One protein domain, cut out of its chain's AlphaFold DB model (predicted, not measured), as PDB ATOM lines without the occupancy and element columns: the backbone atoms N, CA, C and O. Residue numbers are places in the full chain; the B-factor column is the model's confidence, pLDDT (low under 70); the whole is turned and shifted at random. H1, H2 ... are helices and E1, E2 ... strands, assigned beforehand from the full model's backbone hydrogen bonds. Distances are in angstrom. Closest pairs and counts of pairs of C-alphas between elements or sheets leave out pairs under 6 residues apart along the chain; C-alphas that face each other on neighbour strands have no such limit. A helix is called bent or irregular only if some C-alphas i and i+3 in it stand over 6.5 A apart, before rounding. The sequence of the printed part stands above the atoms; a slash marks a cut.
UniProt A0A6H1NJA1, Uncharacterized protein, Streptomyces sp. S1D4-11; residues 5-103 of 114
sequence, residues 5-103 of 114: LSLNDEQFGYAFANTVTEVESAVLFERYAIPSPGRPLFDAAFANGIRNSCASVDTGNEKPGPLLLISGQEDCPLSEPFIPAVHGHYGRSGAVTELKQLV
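Overview. This is residues 5 to 103 of the 114 residues of an uncharacterized protein of Streptomyces sp. S1D4-11 (UniProt A0A6H1NJA1). Picture a loose, open frame: at one end a small slab, the two parallel strands E1 and E2 with H4 packed over one face of their sheet, and at the other end a separate pair of helices, H1 and H2, crossed about at right angles. Between these two parts lie the short helix H3 and, after it, a long stretch with no named element, residues 46 to 66, which leads into E1. The printed part has 99 residues, with four named helices and two named strands in the order H1, H2, H3, E1, H4, E2; the class is mixed, helices and strands, and under half of the residues are in named elements. The whole is loose, with a radius of gyration of the C-alphas of 16.1 A, and spans 46 by 31 by 21 A.

Arrangement. Start at the sheet, where E1, residues 67 to 72, and E2, residues 97 to 102, are parallel neighbours at 17 degrees. Look at C-alphas 69 and 99, which face each other at 4.7 A; nearby, N 69 and O 98 are 2.8 A apart and N 100 and O 69 are 2.8 A apart, both within hydrogen-bond range. Between the strands in the chain comes H4, residues 82 to 92, and E1, H4 and E2 form a strand-helix-strand unit, two parallel neighbour strands with a helix between them, whose crossover is right-handed. The closest C-alphas of H4 and E2 are those of His 87 and Leu 99, 6.8 A apart; those of E1 and H4 are Ser 71 and Ile 83, also 6.8 A. H4 is irregular, but only just: C-alphas 89 and 92 are 6.8 A apart. Farther out, H1, residues 9 to 15, and H2, residues 22 to 32, touch and stand about perpendicular, at 85 degrees; their closest C-alphas are those of Gly 13 and Ser 25, 5.6 A apart. H3, residues 38 to 45, touches no helix, and H1 and H2 are each apart from E1, E2 and H4. In H1, H2 and H3 every O i to N i+4 pair is within hydrogen-bond range; in H4, 5 of 7 are.

Along the chain. Find C-alpha 67 at (145.183, 125.369, 134.509), where E1 begins its 16.8 A; E2 covers 16.6 A and ends at C-alpha 102, (142.690, 114.928, 147.311). H4 measures 17.5 A and H2 15.0 A. H1, 10.0 A long, begins at C-alpha 9, (128.774, 96.676, 138.708), and H3 covers 10.6 A.

Size, cuts and confidence. Look for the two C-alphas farthest apart at Val 23 and Glu 62, 46.5 A. The link from H3 to E1, 21 residues, is long; those from H2 to H3 and from H4 to E2 are tight. The printed part has no cut, its mean pLDDT is 92.6, and no printed residue is under 70.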
ATOM      1  N   LEU A   5     132.555  99.077 124.986       89.38
ATOM      2  CA  LEU A   5     133.027  98.496 126.236       89.38
ATOM      3  C   LEU A   5     132.014  98.833 127.325       89.38
ATOM      4  O   LEU A   5     131.720 100.007 127.553       89.38
ATOM      5  N   SER A   6     131.508  97.802 127.989       93.56
ATOM      6  CA  SER A   6     130.624  97.929 129.143       93.56
ATOM      7  C   SER A   6     131.280  97.261 130.335       93.56
ATOM      8  O   SER A   6     131.879  96.195 130.187       93.56
ATOM      9  N   LEU A   7     131.140  97.880 131.500       94.25
ATOM     10  CA  LEU A   7     131.532  97.297 132.775       94.25
ATOM     11  C   LEU A   7     130.301  96.677 133.435       94.25
ATOM     12  O   LEU A   7     129.186  97.167 133.240       94.25
ATOM     13  N   ASN A   8     130.503  95.614 134.208       96.75
ATOM     14  CA  ASN A   8     129.526  95.241 135.226       96.75
ATOM     15  C   ASN A   8     129.697  96.131 136.474       96.75
ATOM     16  O   ASN A   8     130.605  96.963 136.548       96.75
ATOM     17  N   ASP A   9     128.796  95.961 137.433       96.81
ATOM     18  CA  ASP A   9     128.774  96.676 138.708       96.81
ATOM     19  C   ASP A   9     130.081  96.515 139.499       96.81
ATOM     20  O   ASP A   9     130.653  97.506 139.944       96.81
ATOM     21  N   GLU A  10     130.601  95.293 139.609       97.25
ATOM     22  CA  GLU A  10     131.850  94.995 140.315       97.25
ATOM     23  C   GLU A  10     133.053  95.705 139.670       97.25
ATOM     24  O   GLU A  10     133.854  96.350 140.348       97.25
ATOM     25  N   GLN A  11     133.161  95.646 138.341       97.25
ATOM     26  CA  GLN A  11     134.222  96.308 137.582       97.25
ATOM     27  C   GLN A  11     134.130  97.830 137.692       97.25
ATOM     28  O   GLN A  11     135.160  98.496 137.790       97.25
ATOM     29  N   PHE A  12     132.917  98.386 137.674       97.31
ATOM     30  CA  PHE A  12     132.706  99.814 137.890       97.31
ATOM     31  C   PHE A  12     133.078 100.222 139.317       97.31
ATOM     32  O   PHE A  12     133.792 101.203 139.493       97.31
ATOM     33  N   GLY A  13     132.667  99.448 140.322       97.31
ATOM     34  CA  GLY A  13     133.040  99.671 141.715       97.31
ATOM     35  C   GLY A  13     134.552  99.681 141.904       97.31
ATOM     36  O   GLY A  13     135.093 100.604 142.495       97.31
ATOM     37  N   TYR A  14     135.253  98.713 141.320       96.50
ATOM     38  CA  TYR A  14     136.710  98.645 141.398       96.50
ATOM     39  C   TYR A  14     137.420  99.792 140.662       96.50
ATOM     40  O   TYR A  14     138.391 100.344 141.173       96.50
ATOM     41  N   ALA A  15     136.986 100.136 139.447       95.44
ATOM     42  CA  ALA A  15     137.719 101.085 138.611       95.44
ATOM     43  C   ALA A  15     137.284 102.545 138.818       95.44
ATOM     44  O   ALA A  15     138.110 103.443 138.737       95.44
ATOM     45  N   PHE A  16     136.002 102.805 139.059       95.75
ATOM     46  CA  PHE A  16     135.442 104.158 139.039       95.75
ATOM     47  C   PHE A  16     134.942 104.635 140.404       95.75
ATOM     48  O   PHE A  16     134.956 105.836 140.645       95.75
ATOM     49  N   ALA A  17     134.529 103.723 141.287       97.00
ATOM     50  CA  ALA A  17     133.855 104.040 142.547       97.00
ATOM     51  C   ALA A  17     134.480 103.304 143.753       97.00
ATOM     52  O   ALA A  17     133.788 102.878 144.675       97.00
ATOM     53  N   ASN A  18     135.807 103.146 143.757       95.25
ATOM     54  CA  ASN A  18     136.533 102.307 144.722       95.25
ATOM     55  C   ASN A  18     136.682 102.924 146.120       95.25
ATOM     56  O   ASN A  18     137.129 102.251 147.045       95.25
ATOM     57  N   THR A  19     136.344 104.203 146.259       96.62
ATOM     58  CA  THR A  19     136.471 104.976 147.505       96.62
ATOM     59  C   THR A  19     135.131 105.268 148.173       96.62
ATOM     60  O   THR A  19     135.095 105.871 149.243       96.62
ATOM     61  N   VAL A  20     134.030 104.804 147.580       96.94
ATOM     62  CA  VAL A  20     132.680 104.975 148.122       96.94
ATOM     63  C   VAL A  20     132.116 103.652 148.628       96.94
ATOM     64  O   VAL A  20     132.667 102.574 148.409       96.94
ATOM     65  N   THR A  21     130.987 103.725 149.331       97.31
ATOM     66  CA  THR A  21     130.283 102.521 149.792       97.31
ATOM     67  C   THR A  21     129.727 101.713 148.616       97.31
ATOM     68  O   THR A  21     129.397 102.277 147.577       97.31
ATOM     69  N   GLU A  22     129.527 100.403 148.790       97.12
ATOM     70  CA  GLU A  22     128.894  99.553 147.764       97.12
ATOM     71  C   GLU A  22     127.514 100.074 147.336       97.12
ATOM     72  O   GLU A  22     127.178 100.058 146.154       97.12
ATOM     73  N   VAL A  23     126.729 100.591 148.290       98.06
ATOM     74  CA  VAL A  23     125.405 101.173 148.020       98.06
ATOM     75  C   VAL A  23     125.526 102.400 147.123       98.06
ATOM     76  O   VAL A  23     124.768 102.550 146.170       98.06
ATOM     77  N   GLU A  24     126.486 103.274 147.408       98.25
ATOM     78  CA  GLU A  24     126.725 104.458 146.592       98.25
ATOM     79  C   GLU A  24     127.290 104.095 145.216       98.25
ATOM     80  O   GLU A  24     126.793 104.604 144.216       98.25
ATOM     81  N   SER A  25     128.243 103.163 145.145       98.19
ATOM     82  CA  SER A  25     128.761 102.619 143.886       98.19
ATOM     83  C   SER A  25     127.634 102.076 143.001       98.19
ATOM     84  O   SER A  25     127.567 102.415 141.820       98.19
ATOM     85  N   ALA A  26     126.686 101.322 143.570       98.19
ATOM     86  CA  ALA A  26     125.521 100.817 142.842       98.19
ATOM     87  C   ALA A  26     124.622 101.949 142.312       98.19
ATOM     88  O   ALA A  26     124.196 101.904 141.157       98.19
ATOM     89  N   VAL A  27     124.381 102.995 143.114       98.31
ATOM     90  CA  VAL A  27     123.618 104.182 142.685       98.31
ATOM     91  C   VAL A  27     124.342 104.935 141.565       98.31
ATOM     92  O   VAL A  27     123.712 105.358 140.593       98.31
ATOM     93  N   LEU A  28     125.664 105.099 141.670       98.12
ATOM     94  CA  LEU A  28     126.482 105.732 140.636       98.12
ATOM     95  C   LEU A  28     126.482 104.905 139.346       98.12
ATOM     96  O   LEU A  28     126.328 105.475 138.266       98.12
ATOM     97  N   PHE A  29     126.596 103.580 139.450       98.00
ATOM     98  CA  PHE A  29     126.548 102.668 138.312       98.00
ATOM     99  C   PHE A  29     125.205 102.760 137.584       98.00
ATOM    100  O   PHE A  29     125.180 103.019 136.384       98.00
ATOM    101  N   GLU A  30     124.088 102.634 138.307       97.94
ATOM    102  CA  GLU A  30     122.744 102.721 137.723       97.94
ATOM    103  C   GLU A  30     122.510 104.067 137.022       97.94
ATOM    104  O   GLU A  30     121.880 104.130 135.963       97.94
ATOM    105  N   ARG A  31     123.033 105.153 137.597       97.06
ATOM    106  CA  ARG A  31     122.785 106.506 137.101       97.06
ATOM    107  C   ARG A  31     123.695 106.926 135.949       97.06
ATOM    108  O   ARG A  31     123.242 107.673 135.080       97.06
ATOM    109  N   TYR A  32     124.964 106.522 135.969       95.88
ATOM    110  CA  TYR A  32     126.000 107.101 135.107       95.88
ATOM    111  C   TYR A  32     126.700 106.095 134.191       95.88
ATOM    112  O   TYR A  32     127.316 106.520 133.210       95.88
ATOM    113  N   ALA A  33     126.621 104.787 134.454       95.75
ATOM    114  CA  ALA A  33     127.308 103.813 133.616       95.75
ATOM    115  C   ALA A  33     126.609 103.664 132.258       95.75
ATOM    116  O   ALA A  33     125.458 103.239 132.153       95.75
ATOM    117  N   ILE A  34     127.341 103.981 131.192       94.44
ATOM    118  CA  ILE A  34     126.929 103.749 129.807       94.44
ATOM    119  C   ILE A  34     128.051 103.034 129.042       94.44
ATOM    120  O   ILE A  34     129.226 103.218 129.371       94.44
ATOM    121  N   PRO A  35     127.734 102.246 127.999       94.06
ATOM    122  CA  PRO A  35     128.759 101.654 127.151       94.06
ATOM    123  C   PRO A  35     129.610 102.736 126.474       94.06
ATOM    124  O   PRO A  35     129.086 103.614 125.786       94.06
ATOM    125  N   SER A  36     130.929 102.653 126.632       90.44
ATOM    126  CA  SER A  36     131.877 103.599 126.038       90.44
ATOM    127  C   SER A  36     132.411 103.078 124.699       90.44
ATOM    128  O   SER A  36     132.640 101.872 124.554       90.44
ATOM    129  N   PRO A  37     132.650 103.938 123.691       90.62
ATOM    130  CA  PRO A  37     133.375 103.522 122.496       90.62
ATOM    131  C   PRO A  37     134.808 103.106 122.864       90.62
ATOM    132  O   PRO A  37     135.604 103.916 123.333       90.62
ATOM    133  N   GLY A  38     135.180 101.848 122.604       89.81
ATOM    134  CA  GLY A  38     136.485 101.340 123.042       89.81
ATOM    135  C   GLY A  38     137.692 101.982 122.349       89.81
ATOM    136  O   GLY A  38     138.758 102.092 122.943       89.81
ATOM    137  N   ARG A  39     137.547 102.431 121.095       89.75
ATOM    138  CA  ARG A  39     138.664 102.990 120.316       89.75
ATOM    139  C   ARG A  39     139.307 104.235 120.959       89.75
ATOM    140  O   ARG A  39     140.505 104.162 121.220       89.75
ATOM    141  N   PRO A  40     138.573 105.331 121.240       89.75
ATOM    142  CA  PRO A  40     139.166 106.519 121.858       89.75
ATOM    143  C   PRO A  40     139.752 106.236 123.246       89.75
ATOM    144  O   PRO A  40     140.787 106.803 123.583       89.75
ATOM    145  N   LEU A  41     139.154 105.317 124.016       88.31
ATOM    146  CA  LEU A  41     139.699 104.901 125.310       88.31
ATOM    147  C   LEU A  41     141.108 104.308 125.159       88.31
ATOM    148  O   LEU A  41     142.036 104.726 125.848       88.31
ATOM    149  N   PHE A  42     141.288 103.367 124.230       88.94
ATOM    150  CA  PHE A  42     142.593 102.745 124.007       88.94
ATOM    151  C   PHE A  42     143.594 103.678 123.319       88.94
ATOM    152  O   PHE A  42     144.781 103.613 123.634       88.94
ATOM    153  N   ASP A  43     143.149 104.565 122.423       91.44
ATOM    154  CA  ASP A  43     144.036 105.571 121.823       91.44
ATOM    155  C   ASP A  43     144.637 106.495 122.904       91.44
ATOM    156  O   ASP A  43     145.826 106.809 122.836       91.44
ATOM    157  N   ALA A  44     143.857 106.873 123.926       89.12
ATOM    158  CA  ALA A  44     144.343 107.647 125.072       89.12
ATOM    159  C   ALA A  44     145.251 106.819 125.999       89.12
ATOM    160  O   ALA A  44     146.359 107.251 126.316       89.12
ATOM    161  N   ALA A  45     144.829 105.609 126.383       88.25
ATOM    162  CA  ALA A  45     145.569 104.755 127.319       88.25
ATOM    163  C   ALA A  45     146.987 104.403 126.830       88.25
ATOM    164  O   ALA A  45     147.918 104.301 127.626       88.25
ATOM    165  N   PHE A  46     147.170 104.245 125.516       89.50
ATOM    166  CA  PHE A  46     148.462 103.899 124.919       89.50
ATOM    167  C   PHE A  46     149.199 105.090 124.294       89.50
ATOM    168  O   PHE A  46     150.267 104.900 123.706       89.50
ATOM    169  N   ALA A  47     148.682 106.318 124.430       89.69
ATOM    170  CA  ALA A  47     149.211 107.494 123.740       89.69
ATOM    171  C   ALA A  47     150.705 107.734 124.014       89.69
ATOM    172  O   ALA A  47     151.456 108.028 123.087       89.69
ATOM    173  N   ASN A  48     151.154 107.519 125.255       84.62
ATOM    174  CA  ASN A  48     152.549 107.723 125.662       84.62
ATOM    175  C   ASN A  48     153.543 106.770 124.968       84.62
ATOM    176  O   ASN A  48     154.728 107.081 124.874       84.62
ATOM    177  N   GLY A  49     153.079 105.615 124.476       86.75
ATOM    178  CA  GLY A  49     153.909 104.635 123.769       86.75
ATOM    179  C   GLY A  49     153.905 104.790 122.245       86.75
ATOM    180  O   GLY A  49     154.686 104.128 121.560       86.75
ATOM    181  N   ILE A  50     153.035 105.642 121.694       90.56
ATOM    182  CA  ILE A  50     152.814 105.765 120.252       90.56
ATOM    183  C   ILE A  50     153.352 107.109 119.768       90.56
ATOM    184  O   ILE A  50     152.827 108.176 120.087       90.56
ATOM    185  N   ARG A  51     154.388 107.064 118.924       87.19
ATOM    186  CA  ARG A  51     154.905 108.265 118.257       87.19
ATOM    187  C   ARG A  51     153.807 108.880 117.385       87.19
ATOM    188  O   ARG A  51     153.227 108.178 116.563       87.19
ATOM    189  N   ASN A  52     153.587 110.189 117.521       86.88
ATOM    190  CA  ASN A  52     152.545 110.934 116.805       86.88
ATOM    191  C   ASN A  52     151.137 110.353 117.022       86.88
ATOM    192  O   ASN A  52     150.352 110.258 116.080       86.88
ATOM    193  N   SER A  53     150.828 109.933 118.255       91.06
ATOM    194  CA  SER A  53     149.492 109.451 118.612       91.06
ATOM    195  C   SER A  53     148.412 110.459 118.204       91.06
ATOM    196  O   SER A  53     148.573 111.665 118.408       91.06
ATOM    197  N   CYS A  54     147.275 109.972 117.699       88.75
ATOM    198  CA  CYS A  54     146.092 110.803 117.454       88.75
ATOM    199  C   CYS A  54     145.531 111.441 118.739       88.75
ATOM    200  O   CYS A  54     144.732 112.367 118.647       88.75
ATOM    201  N   ALA A  55     145.957 110.968 119.914       92.31
ATOM    202  CA  ALA A  55     145.625 111.524 121.224       92.31
ATOM    203  C   ALA A  55     146.718 112.464 121.789       92.31
ATOM    204  O   ALA A  55     146.737 112.733 122.988       92.31
ATOM    205  N   SER A  56     147.661 112.936 120.962       90.06
ATOM    206  CA  SER A  56     148.716 113.861 121.409       90.06
ATOM    207  C   SER A  56     148.136 115.211 121.850       90.06
ATOM    208  O   SER A  56     147.242 115.747 121.198       90.06
ATOM    209  N   VAL A  57     148.697 115.789 122.915       88.69
ATOM    210  CA  VAL A  57     148.313 117.106 123.451       88.69
ATOM    211  C   VAL A  57     149.486 118.075 123.319       88.69
ATOM    212  O   VAL A  57     150.606 117.752 123.721       88.69
ATOM    213  N   ASP A  58     149.233 119.272 122.786       88.31
ATOM    214  CA  ASP A  58     150.220 120.356 122.749       88.31
ATOM    215  C   ASP A  58     150.305 121.061 124.109       88.31
ATOM    216  O   ASP A  58     149.637 122.060 124.379       88.31
ATOM    217  N   THR A  59     151.140 120.512 124.986       89.06
ATOM    218  CA  THR A  59     151.442 121.091 126.305       89.06
ATOM    219  C   THR A  59     152.452 122.245 126.233       89.06
ATOM    220  O   THR A  59     152.716 122.884 127.247       89.06
ATOM    221  N   GLY A  60     153.005 122.535 125.046       84.94
ATOM    222  CA  GLY A  60     154.004 123.577 124.798       84.94
ATOM    223  C   GLY A  60     153.451 124.855 124.164       84.94
ATOM    224  O   GLY A  60     154.245 125.718 123.790       84.94
ATOM    225  N   ASN A  61     152.127 124.980 124.040       82.94
ATOM    226  CA  ASN A  61     151.459 126.162 123.496       82.94
ATOM    227  C   ASN A  61     152.027 127.463 124.111       82.94
ATOM    228  O   ASN A  61     152.268 127.538 125.316       82.94
ATOM    229  N   GLU A  62     152.234 128.493 123.283       78.06
ATOM    230  CA  GLU A  62     152.866 129.763 123.675       78.06
ATOM    231  C   GLU A  62     151.957 130.666 124.524       78.06
ATOM    232  O   GLU A  62     152.452 131.511 125.271       78.06
ATOM    233  N   LYS A  63     150.628 130.522 124.410       81.94
ATOM    234  CA  LYS A  63     149.640 131.353 125.133       81.94
ATOM    235  C   LYS A  63     148.553 130.518 125.822       81.94
ATOM    236  O   LYS A  63     147.368 130.701 125.532       81.94
ATOM    237  N   PRO A  64     148.918 129.577 126.703       84.56
ATOM    238  CA  PRO A  64     147.946 128.767 127.416       84.56
ATOM    239  C   PRO A  64     147.243 129.617 128.486       84.56
ATOM    240  O   PRO A  64     147.843 130.505 129.098       84.56
ATOM    241  N   GLY A  65     145.957 129.349 128.714       90.62
ATOM    242  CA  GLY A  65     145.258 129.874 129.886       90.62
ATOM    243  C   GLY A  65     145.750 129.203 131.178       90.62
ATOM    244  O   GLY A  65     146.423 128.173 131.107       90.62
ATOM    245  N   PRO A  66     145.416 129.753 132.358       94.06
ATOM    246  CA  PRO A  66     145.668 129.084 133.631       94.06
ATOM    247  C   PRO A  66     144.988 127.709 133.704       94.06
ATOM    248  O   PRO A  66     143.883 127.533 133.188       94.06
ATOM    249  N   LEU A  67     145.635 126.753 134.370       94.62
ATOM    250  CA  LEU A  67     145.183 125.369 134.509       94.62
ATOM    251  C   LEU A  67     145.164 124.966 135.987       94.62
ATOM    252  O   LEU A  67     146.143 125.153 136.705       94.62
ATOM    253  N   LEU A  68     144.063 124.361 136.428       95.88
ATOM    254  CA  LEU A  68     143.977 123.679 137.717       95.88
ATOM    255  C   LEU A  68     143.765 122.189 137.459       95.88
ATOM    256  O   LEU A  68     142.734 121.787 136.923       95.88
ATOM    257  N   LEU A  69     144.745 121.382 137.846       95.81
ATOM    258  CA  LEU A  69     144.658 119.928 137.826       95.81
ATOM    259  C   LEU A  69     144.158 119.450 139.192       95.81
ATOM    260  O   LEU A  69     144.719 119.822 140.221       95.81
ATOM    261  N   ILE A  70     143.109 118.630 139.199       95.75
ATOM    262  CA  ILE A  70     142.549 118.015 140.408       95.75
ATOM    263  C   ILE A  70     142.620 116.502 140.238       95.75
ATOM    264  O   ILE A  70     142.244 115.994 139.182       95.75
ATOM    265  N   SER A  71     143.094 115.786 141.256       95.75
ATOM    266  CA  SER A  71     143.142 114.322 141.232       95.75
ATOM    267  C   SER A  71     142.872 113.701 142.593       95.75
ATOM    268  O   SER A  71     143.294 114.239 143.620       95.75
ATOM    269  N   GLY A  72     142.225 112.540 142.587       95.06
ATOM    270  CA  GLY A  72     142.146 111.656 143.743       95.06
ATOM    271  C   GLY A  72     143.390 110.773 143.851       95.06
ATOM    272  O   GLY A  72     143.901 110.312 142.832       95.06
ATOM    273  N   GLN A  73     143.918 110.578 145.061       94.56
ATOM    274  CA  GLN A  73     145.101 109.727 145.272       94.56
ATOM    275  C   GLN A  73     144.799 108.225 145.197       94.56
ATOM    276  O   GLN A  73     145.702 107.438 144.936       94.56
ATOM    277  N   GLU A  74     143.533 107.848 145.351       94.88
ATOM    278  CA  GLU A  74     143.063 106.464 145.285       94.88
ATOM    279  C   GLU A  74     142.421 106.149 143.918       94.88
ATOM    280  O   GLU A  74     141.695 105.166 143.787       94.88
ATOM    281  N   ASP A  75     142.637 106.982 142.889       95.38
ATOM    282  CA  ASP A  75     142.155 106.715 141.526       95.38
ATOM    283  C   ASP A  75     142.842 105.457 140.963       95.38
ATOM    284  O   ASP A  75     144.057 105.422 140.753       95.38
ATOM    285  N   CYS A  76     142.055 104.403 140.731       93.81
ATOM    286  CA  CYS A  76     142.575 103.127 140.254       93.81
ATOM    287  C   CYS A  76     143.064 103.193 138.786       93.81
ATOM    288  O   CYS A  76     144.207 102.797 138.530       93.81
ATOM    289  N   PRO A  77     142.274 103.693 137.811       91.69
ATOM    290  CA  PRO A  77     142.718 103.895 136.434       91.69
ATOM    291  C   PRO A  77     143.913 104.840 136.278       91.69
ATOM    292  O   PRO A  77     144.749 104.609 135.403       91.69
ATOM    293  N   LEU A  78     143.979 105.907 137.083       90.62
ATOM    294  CA  LEU A  78     144.996 106.961 136.985       90.62
ATOM    295  C   LEU A  78     145.854 107.044 138.250       90.62
ATOM    296  O   LEU A  78     146.027 108.116 138.835       90.62
ATOM    297  N   SER A  79     146.421 105.905 138.645       87.50
ATOM    298  CA  SER A  79     147.248 105.797 139.845       87.50
ATOM    299  C   SER A  79     148.499 106.685 139.811       87.50
ATOM    300  O   SER A  79     148.986 107.125 138.758       87.50
ATOM    301  N   GLU A  80     149.048 106.978 140.991       86.25
ATOM    302  CA  GLU A  80     150.275 107.766 141.092       86.25
ATOM    303  C   GLU A  80     151.444 107.107 140.327       86.25
ATOM    304  O   GLU A  80     151.611 105.885 140.373       86.25
ATOM    305  N   PRO A  81     152.299 107.891 139.637       91.81
ATOM    306  CA  PRO A  81     152.385 109.356 139.642       91.81
ATOM    307  C   PRO A  81     151.732 110.026 138.412       91.81
ATOM    308  O   PRO A  81     152.250 111.036 137.927       91.81
ATOM    309  N   PHE A  82     150.627 109.495 137.872       92.31
ATOM    310  CA  PHE A  82     150.091 109.935 136.575       92.31
ATOM    311  C   PHE A  82     149.819 111.450 136.486       92.31
ATOM    312  O   PHE A  82     150.406 112.137 135.649       92.31
ATOM    313  N   ILE A  83     148.976 112.004 137.360       94.56
ATOM    314  CA  ILE A  83     148.621 113.435 137.316       94.56
ATOM    315  C   ILE A  83     149.796 114.361 137.691       94.56
ATOM    316  O   ILE A  83     149.976 115.375 137.012       94.56
ATOM    317  N   PRO A  84     150.662 114.031 138.671       95.25
ATOM    318  CA  PRO A  84     151.929 114.742 138.856       95.25
ATOM    319  C   PRO A  84     152.804 114.804 137.592       95.25
ATOM    320  O   PRO A  84     153.395 115.845 137.303       95.25
ATOM    321  N   ALA A  85     152.861 113.735 136.791       94.00
ATOM    322  CA  ALA A  85     153.576 113.761 135.514       94.00
ATOM    323  C   ALA A  85     152.901 114.697 134.492       94.00
ATOM    324  O   ALA A  85     153.590 115.456 133.807       94.00
ATOM    325  N   VAL A  86     151.561 114.710 134.439       93.31
ATOM    326  CA  VAL A  86     150.790 115.675 133.630       93.31
ATOM    327  C   VAL A  86     151.109 117.113 134.037       93.31
ATOM    328  O   VAL A  86     151.391 117.935 133.168       93.31
ATOM    329  N   HIS A  87     151.137 117.418 135.337       95.25
ATOM    330  CA  HIS A  87     151.548 118.732 135.847       95.25
ATOM    331  C   HIS A  87     152.953 119.113 135.362       95.25
ATOM    332  O   HIS A  87     153.152 120.207 134.827       95.25
ATOM    333  N   GLY A  88     153.901 118.174 135.436       93.94
ATOM    334  CA  GLY A  88     155.269 118.351 134.946       93.94
ATOM    335  C   GLY A  88     155.365 118.681 133.452       93.94
ATOM    336  O   GLY A  88     156.208 119.497 133.066       93.94
ATOM    337  N   HIS A  89     154.490 118.126 132.603       91.62
ATOM    338  CA  HIS A  89     154.463 118.450 131.170       91.62
ATOM    339  C   HIS A  89     154.178 119.932 130.902       91.62
ATOM    340  O   HIS A  89     154.774 120.515 129.997       91.62
ATOM    341  N   TYR A  90     153.348 120.569 131.729       92.50
ATOM    342  CA  TYR A  90     153.053 121.999 131.617       92.50
ATOM    343  C   TYR A  90     154.125 122.900 132.243       92.50
ATOM    344  O   TYR A  90     154.078 124.112 132.039       92.50
ATOM    345  N   GLY A  91     155.129 122.348 132.935       87.44
ATOM    346  CA  GLY A  91     156.193 123.124 133.585       87.44
ATOM    347  C   GLY A  91     157.091 123.918 132.627       87.44
ATOM    348  O   GLY A  91     157.825 124.802 133.059       87.44
ATOM    349  N   ARG A  92     157.041 123.618 131.321       84.62
ATOM    350  CA  ARG A  92     157.745 124.368 130.263       84.62
ATOM    351  C   ARG A  92     156.844 125.342 129.501       84.62
ATOM    352  O   ARG A  92     157.338 126.047 128.624       84.62
ATOM    353  N   SER A  93     155.547 125.345 129.798       88.56
ATOM    354  CA  SER A  93     154.570 126.237 129.178       88.56
ATOM    355  C   SER A  93     154.552 127.600 129.878       88.56
ATOM    356  O   SER A  93     155.028 127.739 131.003       88.56
ATOM    357  N   GLY A  94     153.959 128.608 129.235       87.06
ATOM    358  CA  GLY A  94     153.673 129.894 129.881       87.06
ATOM    359  C   GLY A  94     152.486 129.859 130.858       87.06
ATOM    360  O   GLY A  94     152.109 130.911 131.372       87.06
ATOM    361  N   ALA A  95     151.861 128.695 131.081       89.88
ATOM    362  CA  ALA A  95     150.656 128.576 131.898       89.88
ATOM    363  C   ALA A  95     150.980 128.680 133.388       89.88
ATOM    364  O   ALA A  95     151.918 128.053 133.882       89.88
ATOM    365  N   VAL A  96     150.125 129.381 134.133       92.62
ATOM    366  CA  VAL A  96     150.016 129.156 135.578       92.62
ATOM    367  C   VAL A  96     149.279 127.834 135.767       92.62
ATOM    368  O   VAL A  96     148.089 127.757 135.464       92.62
ATOM    369  N   THR A  97     149.988 126.807 136.236       94.94
ATOM    370  CA  THR A  97     149.430 125.462 136.430       94.94
ATOM    371  C   THR A  97     149.536 125.049 137.892       94.94
ATOM    372  O   THR A  97     150.636 124.868 138.417       94.94
ATOM    373  N   GLU A  98     148.393 124.839 138.535       96.88
ATOM    374  CA  GLU A  98     148.302 124.316 139.898       96.88
ATOM    375  C   GLU A  98     147.859 122.851 139.900       96.88
ATOM    376  O   GLU A  98     147.132 122.403 139.012       96.88
ATOM    377  N   LEU A  99     148.296 122.105 140.916       97.00
ATOM    378  CA  LEU A  99     147.887 120.727 141.165       97.00
ATOM    379  C   LEU A  99     147.304 120.614 142.576       97.00
ATOM    380  O   LEU A  99     147.972 120.924 143.562       97.00
ATOM    381  N   LYS A 100     146.066 120.122 142.665       96.75
ATOM    382  CA  LYS A 100     145.387 119.776 143.910       96.75
ATOM    383  C   LYS A 100     145.136 118.273 143.964       96.75
ATOM    384  O   LYS A 100     144.294 117.751 143.239       96.75
ATOM    385  N   GLN A 101     145.831 117.599 144.870       95.94
ATOM    386  CA  GLN A 101     145.594 116.188 145.162       95.94
ATOM    387  C   GLN A 101     144.678 116.062 146.381       95.94
ATOM    388  O   GLN A 101     144.865 116.761 147.383       95.94
ATOM    389  N   LEU A 102     143.663 115.212 146.267       94.94
ATOM    390  CA  LEU A 102     142.690 114.928 147.311       94.94
ATOM    391  C   LEU A 102     142.925 113.509 147.833       94.94
ATOM    392  O   LEU A 102     142.883 112.539 147.076       94.94
ATOM    393  N   VAL A 103     143.225 113.432 149.128       93.94
ATOM    394  CA  VAL A 103     143.454 112.178 149.856       93.94
ATOM    395  C   VAL A 103     142.137 111.408 149.948       93.94
ATOM    396  O   VAL A 103     141.082 112.035 150.034       93.94
TER     397      VAL A 103